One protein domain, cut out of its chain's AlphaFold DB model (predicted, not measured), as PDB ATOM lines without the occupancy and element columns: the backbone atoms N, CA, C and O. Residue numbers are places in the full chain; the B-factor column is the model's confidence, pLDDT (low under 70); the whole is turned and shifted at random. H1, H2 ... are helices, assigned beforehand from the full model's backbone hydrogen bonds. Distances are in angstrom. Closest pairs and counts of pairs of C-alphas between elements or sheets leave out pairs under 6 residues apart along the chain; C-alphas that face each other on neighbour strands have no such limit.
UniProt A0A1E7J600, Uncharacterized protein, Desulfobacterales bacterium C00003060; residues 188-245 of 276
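This is residues 188 to 245 of the 276 residues of an uncharacterized protein of Desulfobacterales bacterium C00003060 (UniProt A0A1E7J600). Two helices side by side, H1 and H2, make a helical hairpin; after H2 a tight link swings out and folds back into the longest helix, H3, which runs alongside the pair on the other side of an open gap, roughly reversing the direction of H2, with the short H4 turned crosswise just beyond residue 237, where H3 stops. The whole is an open, flat U, with the H1 and H2 hairpin as one side and H3 as the other, and residues 216 to 222, 224 to 235 and 237 to 244 stick out free. The printed part has 58 residues with four named helices, in the order H1, H2, H3, H4, and no named strand; the class is all helix. It is loose, with a radius of gyration of the C-alphas of 13.4 A, and its C-alphas span 37 by 30 by 16 A.

Begin at C-alpha 188, at (80.866, 103.794, 80.637), where H1 starts; it covers residues 188 to 199 and is 16.4 A long from first to last C-alpha. Next comes H2, residues 205 to 214, 14.2 A long. Find C-alpha 220 at (67.961, 114.750, 82.050); from there H3 runs through residues 220 to 237 and measures 26.0 A. Last is H4, residues 239 to 245, 9.6 A long, which ends at C-alpha 245, at (62.061, 105.322, 111.115).

Look first at H1 and H2, which touch: their closest C-alphas, those of Met 194 and Met 208, are 7.0 A apart. They form a helical hairpin and run opposite ways at a shallow tilt of 11 degrees. H1 touches H2 with residues 194 to 198 alone. Going on, you find H2 and H3 apart, and H1 and H3 apart as well. H3 and H4 are close but not clearly touching, and their closest C-alphas, those of Val 235 and Val 241, are 6.5 A apart. Their lines are about perpendicular, at 87 degrees. H4 is apart from both H1 and H2. In the backbones of H1, H2 and H4, every O i to N i+4 pair is within hydrogen-bond range, and in H3 13 of 14 such pairs are.

The two C-alphas farthest apart, those of Arg 218 and Asp 243, are 38.3 A apart, and those of Tyr 188 and Leu 245, the first and last printed, are 35.8 A apart. The printed part has no cut. The three links, H1 to H2, H2 to H3 and H3 to H4, are tight. Look in the B-factor column for the model's confidence: the mean pLDDT of the printed part is 80.5, and residue 216 and residues 218 to 220 are under 70.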
ATOM      1  N   TYR A 188      81.095 104.889  79.695       81.94
ATOM      2  CA  TYR A 188      80.866 103.794  80.637       81.94
ATOM      3  C   TYR A 188      82.178 103.283  81.240       81.94
ATOM      4  O   TYR A 188      82.229 103.040  82.445       81.94
ATOM      5  N   GLY A 189      83.254 103.210  80.449       88.62
ATOM      6  CA  GLY A 189      84.586 102.858  80.956       88.62
ATOM      7  C   GLY A 189      85.101 103.833  82.021       88.62
ATOM      8  O   GLY A 189      85.623 103.405  83.049       88.62
ATOM      9  N   GLN A 190      84.883 105.139  81.832       86.56
ATOM     10  CA  GLN A 190      85.263 106.159  82.818       86.56
ATOM     11  C   GLN A 190      84.434 106.074  84.104       86.56
ATOM     12  O   GLN A 190      84.993 106.207  85.192       86.56
ATOM     13  N   MET A 191      83.125 105.803  84.009       83.69
ATOM     14  CA  MET A 191      82.306 105.556  85.201       83.69
ATOM     15  C   MET A 191      82.764 104.315  85.960       83.69
ATOM     16  O   MET A 191      82.871 104.361  87.182       83.69
ATOM     17  N   ALA A 192      83.033 103.217  85.255       86.25
ATOM     18  CA  ALA A 192      83.462 101.974  85.882       86.25
ATOM     19  C   ALA A 192      84.793 102.155  86.631       86.25
ATOM     20  O   ALA A 192      84.915 101.694  87.766       86.25
ATOM     21  N   ASP A 193      85.750 102.889  86.049       91.00
ATOM     22  CA  ASP A 193      87.018 103.213  86.715       91.00
ATOM     23  C   ASP A 193      86.800 104.118  87.940       91.00
ATOM     24  O   ASP A 193      87.355 103.874  89.011       91.00
ATOM     25  N   MET A 194      85.924 105.121  87.834       87.44
ATOM     26  CA  MET A 194      85.621 106.038  88.939       87.44
ATOM     27  C   MET A 194      84.907 105.327  90.104       87.44
ATOM     28  O   MET A 194      85.242 105.556  91.268       87.44
ATOM     29  N   VAL A 195      83.987 104.402  89.804       88.31
ATOM     30  CA  VAL A 195      83.339 103.524  90.794       88.31
ATOM     31  C   VAL A 195      84.345 102.567  91.426       88.31
ATOM     32  O   VAL A 195      84.357 102.419  92.648       88.31
ATOM     33  N   GLY A 196      85.228 101.967  90.628       91.69
ATOM     34  CA  GLY A 196      86.295 101.099  91.124       91.69
ATOM     35  C   GLY A 196      87.214 101.818  92.114       91.69
ATOM     36  O   GLY A 196      87.507 101.282  93.182       91.69
ATOM     37  N   ARG A 197      87.608 103.058  91.811       91.56
ATOM     38  CA  ARG A 197      88.441 103.878  92.704       91.56
ATOM     39  C   ARG A 197      87.716 104.320  93.974       91.56
ATOM     40  O   ARG A 197      88.329 104.340  95.036       91.56
ATOM     41  N   PHE A 198      86.421 104.618  93.908       90.69
ATOM     42  CA  PHE A 198      85.631 104.939  95.102       90.69
ATOM     43  C   PHE A 198      85.477 103.743  96.039       90.69
ATOM     44  O   PHE A 198      85.686 103.880  97.240       90.69
ATOM     45  N   LEU A 199      85.189 102.552  95.501       90.56
ATOM     46  CA  LEU A 199      85.132 101.322  96.302       90.56
ATOM     47  C   LEU A 199      86.477 101.002  96.964       90.56
ATOM     48  O   LEU A 199      86.518 100.387  98.027       90.56
ATOM     49  N   LYS A 200      87.574 101.442  96.346       93.38
ATOM     50  CA  LYS A 200      88.929 101.316  96.880       93.38
ATOM     51  C   LYS A 200      89.290 102.400  97.907       93.38
ATOM     52  O   LYS A 200      90.314 102.279  98.568       93.38
ATOM     53  N   GLY A 201      88.446 103.423  98.067       93.44
ATOM     54  CA  GLY A 201      88.682 104.570  98.949       93.44
ATOM     55  C   GLY A 201      89.631 105.627  98.374       93.44
ATOM     56  O   GLY A 201      89.997 106.555  99.090       93.44
ATOM     57  N   ASP A 202      90.011 105.514  97.097       95.56
ATOM     58  CA  ASP A 202      90.961 106.420  96.431       95.56
ATOM     59  C   ASP A 202      90.300 107.730  95.961       95.56
ATOM     60  O   ASP A 202      90.985 108.690  95.610       95.56
ATOM     61  N   VAL A 203      88.967 107.771  95.907       91.38
ATOM     62  CA  VAL A 203      88.179 108.903  95.398       91.38
ATOM     63  C   VAL A 203      87.138 109.274  96.442       91.38
ATOM     64  O   VAL A 203      86.432 108.406  96.958       91.38
ATOM     65  N   THR A 204      87.036 110.563  96.765       91.56
ATOM     66  CA  THR A 204      86.046 111.039  97.734       91.56
ATOM     67  C   THR A 204      84.657 111.117  97.102       91.56
ATOM     68  O   THR A 204      84.507 111.269  95.888       91.56
ATOM     69  N   THR A 205      83.603 111.074  97.921       87.12
ATOM     70  CA  THR A 205      82.222 111.261  97.444       87.12
ATOM     71  C   THR A 205      82.055 112.578  96.673       87.12
ATOM     72  O   THR A 205      81.295 112.631  95.710       87.12
ATOM     73  N   GLY A 206      82.793 113.629  97.051       90.31
ATOM     74  CA  GLY A 206      82.772 114.921  96.356       90.31
ATOM     75  C   GLY A 206      83.316 114.842  94.927       90.31
ATOM     76  O   GLY A 206      82.717 115.405  94.012       90.31
ATOM     77  N   ASP A 207      84.392 114.084  94.719       89.69
ATOM     78  CA  ASP A 207      84.998 113.879  93.399       89.69
ATOM     79  C   ASP A 207      84.105 113.037  92.486       89.69
ATOM     80  O   ASP A 207      83.983 113.332  91.298       89.69
ATOM     81  N   MET A 208      83.418 112.035  93.048       85.88
ATOM     82  CA  MET A 208      82.396 111.279  92.324       85.88
ATOM     83  C   MET A 208      81.278 112.192  91.843       85.88
ATOM     84  O   MET A 208      80.951 112.185  90.664       85.88
ATOM     85  N   VAL A 209      80.713 113.001  92.738       84.94
ATOM     86  CA  VAL A 209      79.611 113.908  92.404       84.94
ATOM     87  C   VAL A 209      80.047 114.917  91.336       84.94
ATOM     88  O   VAL A 209      79.331 115.108  90.356       84.94
ATOM     89  N   ASN A 210      81.247 115.492  91.446       84.38
ATOM     90  CA  ASN A 210      81.784 116.404  90.431       84.38
ATOM     91  C   ASN A 210      82.074 115.725  89.085       84.38
ATOM     92  O   ASN A 210      81.764 116.297  88.036       84.38
ATOM     93  N   GLY A 211      82.642 114.517  89.083       85.81
ATOM     94  CA  GLY A 211      82.880 113.752  87.854       85.81
ATOM     95  C   GLY A 211      81.573 113.394  87.148       85.81
ATOM     96  O   GLY A 211      81.459 113.465  85.926       85.81
ATOM     97  N   LEU A 212      80.552 113.113  87.942       77.25
ATOM     98  CA  LEU A 212      79.226 112.731  87.504       77.25
ATOM     99  C   LEU A 212      78.411 113.922  86.965       77.25
ATOM    100  O   LEU A 212      77.699 113.761  85.980       77.25
ATOM    101  N   PHE A 213      78.599 115.127  87.517       81.62
ATOM    102  CA  PHE A 213      78.097 116.379  86.928       81.62
ATOM    103  C   PHE A 213      78.869 116.813  85.672       81.62
ATOM    104  O   PHE A 213      78.300 117.444  84.784       81.62
ATOM    105  N   SER A 214      80.161 116.481  85.580       80.31
ATOM    106  CA  SER A 214      81.010 116.831  84.428       80.31
ATOM    107  C   SER A 214      80.729 115.960  83.204       80.31
ATOM    108  O   SER A 214      80.884 116.400  82.061       80.31
ATOM    109  N   LEU A 215      80.274 114.728  83.427       76.06
ATOM    110  CA  LEU A 215      79.712 113.876  82.392       76.06
ATOM    111  C   LEU A 215      78.334 114.435  82.013       76.06
ATOM    112  O   LEU A 215      77.309 114.022  82.531       76.06
ATOM    113  N   ASN A 216      78.328 115.426  81.125       63.59
ATOM    114  CA  ASN A 216      77.148 116.120  80.602       63.59
ATOM    115  C   ASN A 216      76.195 115.121  79.896       63.59
ATOM    116  O   ASN A 216      76.242 114.946  78.669       63.59
ATOM    117  N   PHE A 217      75.390 114.383  80.663       70.50
ATOM    118  CA  PHE A 217      74.385 113.459  80.147       70.50
ATOM    119  C   PHE A 217      73.199 114.282  79.667       70.50
ATOM    120  O   PHE A 217      72.500 114.913  80.451       70.50
ATOM    121  N   ARG A 218      72.987 114.289  78.348       64.06
ATOM    122  CA  ARG A 218      71.876 115.006  77.709       64.06
ATOM    123  C   ARG A 218      70.495 114.463  78.111       64.06
ATOM    124  O   ARG A 218      69.511 115.172  77.934       64.06
ATOM    125  N   ASP A 219      70.423 113.253  78.668       68.88
ATOM    126  CA  ASP A 219      69.180 112.637  79.137       68.88
ATOM    127  C   ASP A 219      68.895 112.954  80.606       68.88
ATOM    128  O   ASP A 219      69.175 112.200  81.541       68.88
ATOM    129  N   ASP A 220      68.267 114.108  80.776       68.31
ATOM    130  CA  ASP A 220      67.961 114.750  82.050       68.31
ATOM    131  C   ASP A 220      66.962 113.953  82.924       68.31
ATOM    132  O   ASP A 220      66.869 114.163  84.130       68.31
ATOM    133  N   GLN A 221      66.192 113.033  82.332       70.81
ATOM    134  CA  GLN A 221      65.129 112.273  83.013       70.81
ATOM    135  C   GLN A 221      65.626 110.948  83.604       70.81
ATOM    136  O   GLN A 221      65.326 110.634  84.756       70.81
ATOM    137  N   PHE A 222      66.426 110.190  82.846       75.75
ATOM    138  CA  PHE A 222      67.011 108.936  83.329       75.75
ATOM    139  C   PHE A 222      67.931 109.196  84.524       75.75
ATOM    140  O   PHE A 222      67.884 108.499  85.538       75.75
ATOM    141  N   TRP A 223      68.730 110.257  84.425       73.81
ATOM    142  CA  TRP A 223      69.766 110.534  85.401       73.81
ATOM    143  C   TRP A 223      69.216 111.079  86.728       73.81
ATOM    144  O   TRP A 223      69.653 110.659  87.800       73.81
ATOM    145  N   LYS A 224      68.157 111.902  86.682       75.31
ATOM    146  CA  LYS A 224      67.403 112.304  87.885       75.31
ATOM    147  C   LYS A 224      66.816 111.090  88.606       75.31
ATOM    148  O   LYS A 224      66.915 111.010  89.827       75.31
ATOM    149  N   GLY A 225      66.282 110.118  87.861       77.06
ATOM    150  CA  GLY A 225      65.808 108.851  88.426       77.06
ATOM    151  C   GLY A 225      66.924 108.047  89.098       77.06
ATOM    152  O   GLY A 225      66.748 107.571  90.219       77.06
ATOM    153  N   ALA A 226      68.093 107.952  88.460       76.19
ATOM    154  CA  ALA A 226      69.241 107.220  88.993       76.19
ATOM    155  C   ALA A 226      69.807 107.851  90.278       76.19
ATOM    156  O   ALA A 226      70.038 107.141  91.258       76.19
ATOM    157  N   VAL A 227      69.973 109.177  90.322       76.62
ATOM    158  CA  VAL A 227      70.453 109.886  91.524       76.62
ATOM    159  C   VAL A 227      69.472 109.760  92.674       76.62
ATOM    160  O   VAL A 227      69.873 109.437  93.791       76.62
ATOM    161  N   ILE A 228      68.184 109.989  92.406       77.94
ATOM    162  CA  ILE A 228      67.139 109.850  93.421       77.94
ATOM    163  C   ILE A 228      67.112 108.404  93.929       77.94
ATOM    164  O   ILE A 228      67.026 108.190  95.136       77.94
ATOM    165  N   GLY A 229      67.281 107.413  93.049       80.69
ATOM    166  CA  GLY A 229      67.380 106.002  93.417       80.69
ATOM    167  C   GLY A 229      68.547 105.705  94.361       80.69
ATOM    168  O   GLY A 229      68.334 105.143  95.434       80.69
ATOM    169  N   VAL A 230      69.768 106.130  94.018       76.88
ATOM    170  CA  VAL A 230      70.964 105.905  94.853       76.88
ATOM    171  C   VAL A 230      70.854 106.623  96.197       76.88
ATOM    172  O   VAL A 230      71.155 106.030  97.232       76.88
ATOM    173  N   LEU A 231      70.369 107.869  96.206       71.56
ATOM    174  CA  LEU A 231      70.152 108.618  97.443       71.56
ATOM    175  C   LEU A 231      69.118 107.916  98.334       71.56
ATOM    176  O   LEU A 231      69.321 107.809  99.538       71.56
ATOM    177  N   THR A 232      68.052 107.373  97.743       72.69
ATOM    178  CA  THR A 232      67.023 106.628  98.480       72.69
ATOM    179  C   THR A 232      67.598 105.351  99.092       72.69
ATOM    180  O   THR A 232      67.324 105.063 100.253       72.69
ATOM    181  N   VAL A 233      68.446 104.611  98.370       73.50
ATOM    182  CA  VAL A 233      69.100 103.400  98.903       73.50
ATOM    183  C   VAL A 233      70.094 103.741 100.016       73.50
ATOM    184  O   VAL A 233      70.116 103.055 101.035       73.50
ATOM    185  N   LEU A 234      70.876 104.814  99.873       72.12
ATOM    186  CA  LEU A 234      71.795 105.275 100.922       72.12
ATOM    187  C   LEU A 234      71.049 105.739 102.176       72.12
ATOM    188  O   LEU A 234      71.441 105.392 103.289       72.12
ATOM    189  N   VAL A 235      69.953 106.477 102.000       76.56
ATOM    190  CA  VAL A 235      69.095 106.916 103.104       76.56
ATOM    191  C   VAL A 235      68.440 105.710 103.779       76.56
ATOM    192  O   VAL A 235      68.448 105.638 104.999       76.56
ATOM    193  N   LEU A 236      67.949 104.721 103.030       72.88
ATOM    194  CA  LEU A 236      67.329 103.516 103.600       72.88
ATOM    195  C   LEU A 236      68.326 102.573 104.281       72.88
ATOM    196  O   LEU A 236      67.939 101.823 105.178       72.88
ATOM    197  N   ASN A 237      69.592 102.579 103.862       73.19
ATOM    198  CA  ASN A 237      70.596 101.681 104.422       73.19
ATOM    199  C   ASN A 237      71.410 102.295 105.569       73.19
ATOM    200  O   ASN A 237      72.174 101.581 106.211       73.19
ATOM    201  N   SER A 238      71.227 103.584 105.858       72.75
ATOM    202  CA  SER A 238      71.810 104.212 107.041       72.75
ATOM    203  C   SER A 238      71.081 103.739 108.297       72.75
ATOM    204  O   SER A 238      69.871 103.928 108.435       72.75
ATOM    205  N   ASP A 239      71.814 103.148 109.238       83.75
ATOM    206  CA  ASP A 239      71.249 102.684 110.510       83.75
ATOM    207  C   ASP A 239      70.633 103.840 111.311       83.75
ATOM    208  O   ASP A 239      69.606 103.673 111.954       83.75
ATOM    209  N   THR A 240      71.139 105.066 111.136       72.00
ATOM    210  CA  THR A 240      70.552 106.284 111.714       72.00
ATOM    211  C   THR A 240      69.132 106.557 111.208       72.00
ATOM    212  O   THR A 240      68.290 107.073 111.941       72.00
ATOM    213  N   VAL A 241      68.842 106.210 109.952       70.88
ATOM    214  CA  VAL A 241      67.505 106.363 109.363       70.88
ATOM    215  C   VAL A 241      66.624 105.182 109.735       70.88
ATOM    216  O   VAL A 241      65.447 105.396 110.000       70.88
ATOM    217  N   LYS A 242      67.169 103.963 109.826       77.31
ATOM    218  CA  LYS A 242      66.423 102.804 110.345       77.31
ATOM    219  C   LYS A 242      65.981 103.038 111.787       77.31
ATOM    220  O   LYS A 242      64.810 102.823 112.081       77.31
ATOM    221  N   ASP A 243      66.852 103.574 112.637       80.56
ATOM    222  CA  ASP A 243      66.533 103.924 114.024       80.56
ATOM    223  C   ASP A 243      65.546 105.098 114.105       80.56
ATOM    224  O   ASP A 243      64.605 105.081 114.899       80.56
ATOM    225  N   GLY A 244      65.698 106.107 113.242       78.88
ATOM    226  CA  GLY A 244      64.745 107.215 113.136       78.88
ATOM    227  C   GLY A 244      63.358 106.772 112.655       78.88
ATOM    228  O   GLY A 244      62.343 107.226 113.183       78.88
ATOM    229  N   LEU A 245      63.297 105.854 111.689       75.19
ATOM    230  CA  LEU A 245      62.061 105.322 111.115       75.19
ATOM    231  C   LEU A 245      61.383 104.333 112.071       75.19
ATOM    232  O   LEU A 245      60.169 104.397 112.254       75.19
TER     233      LEU A 245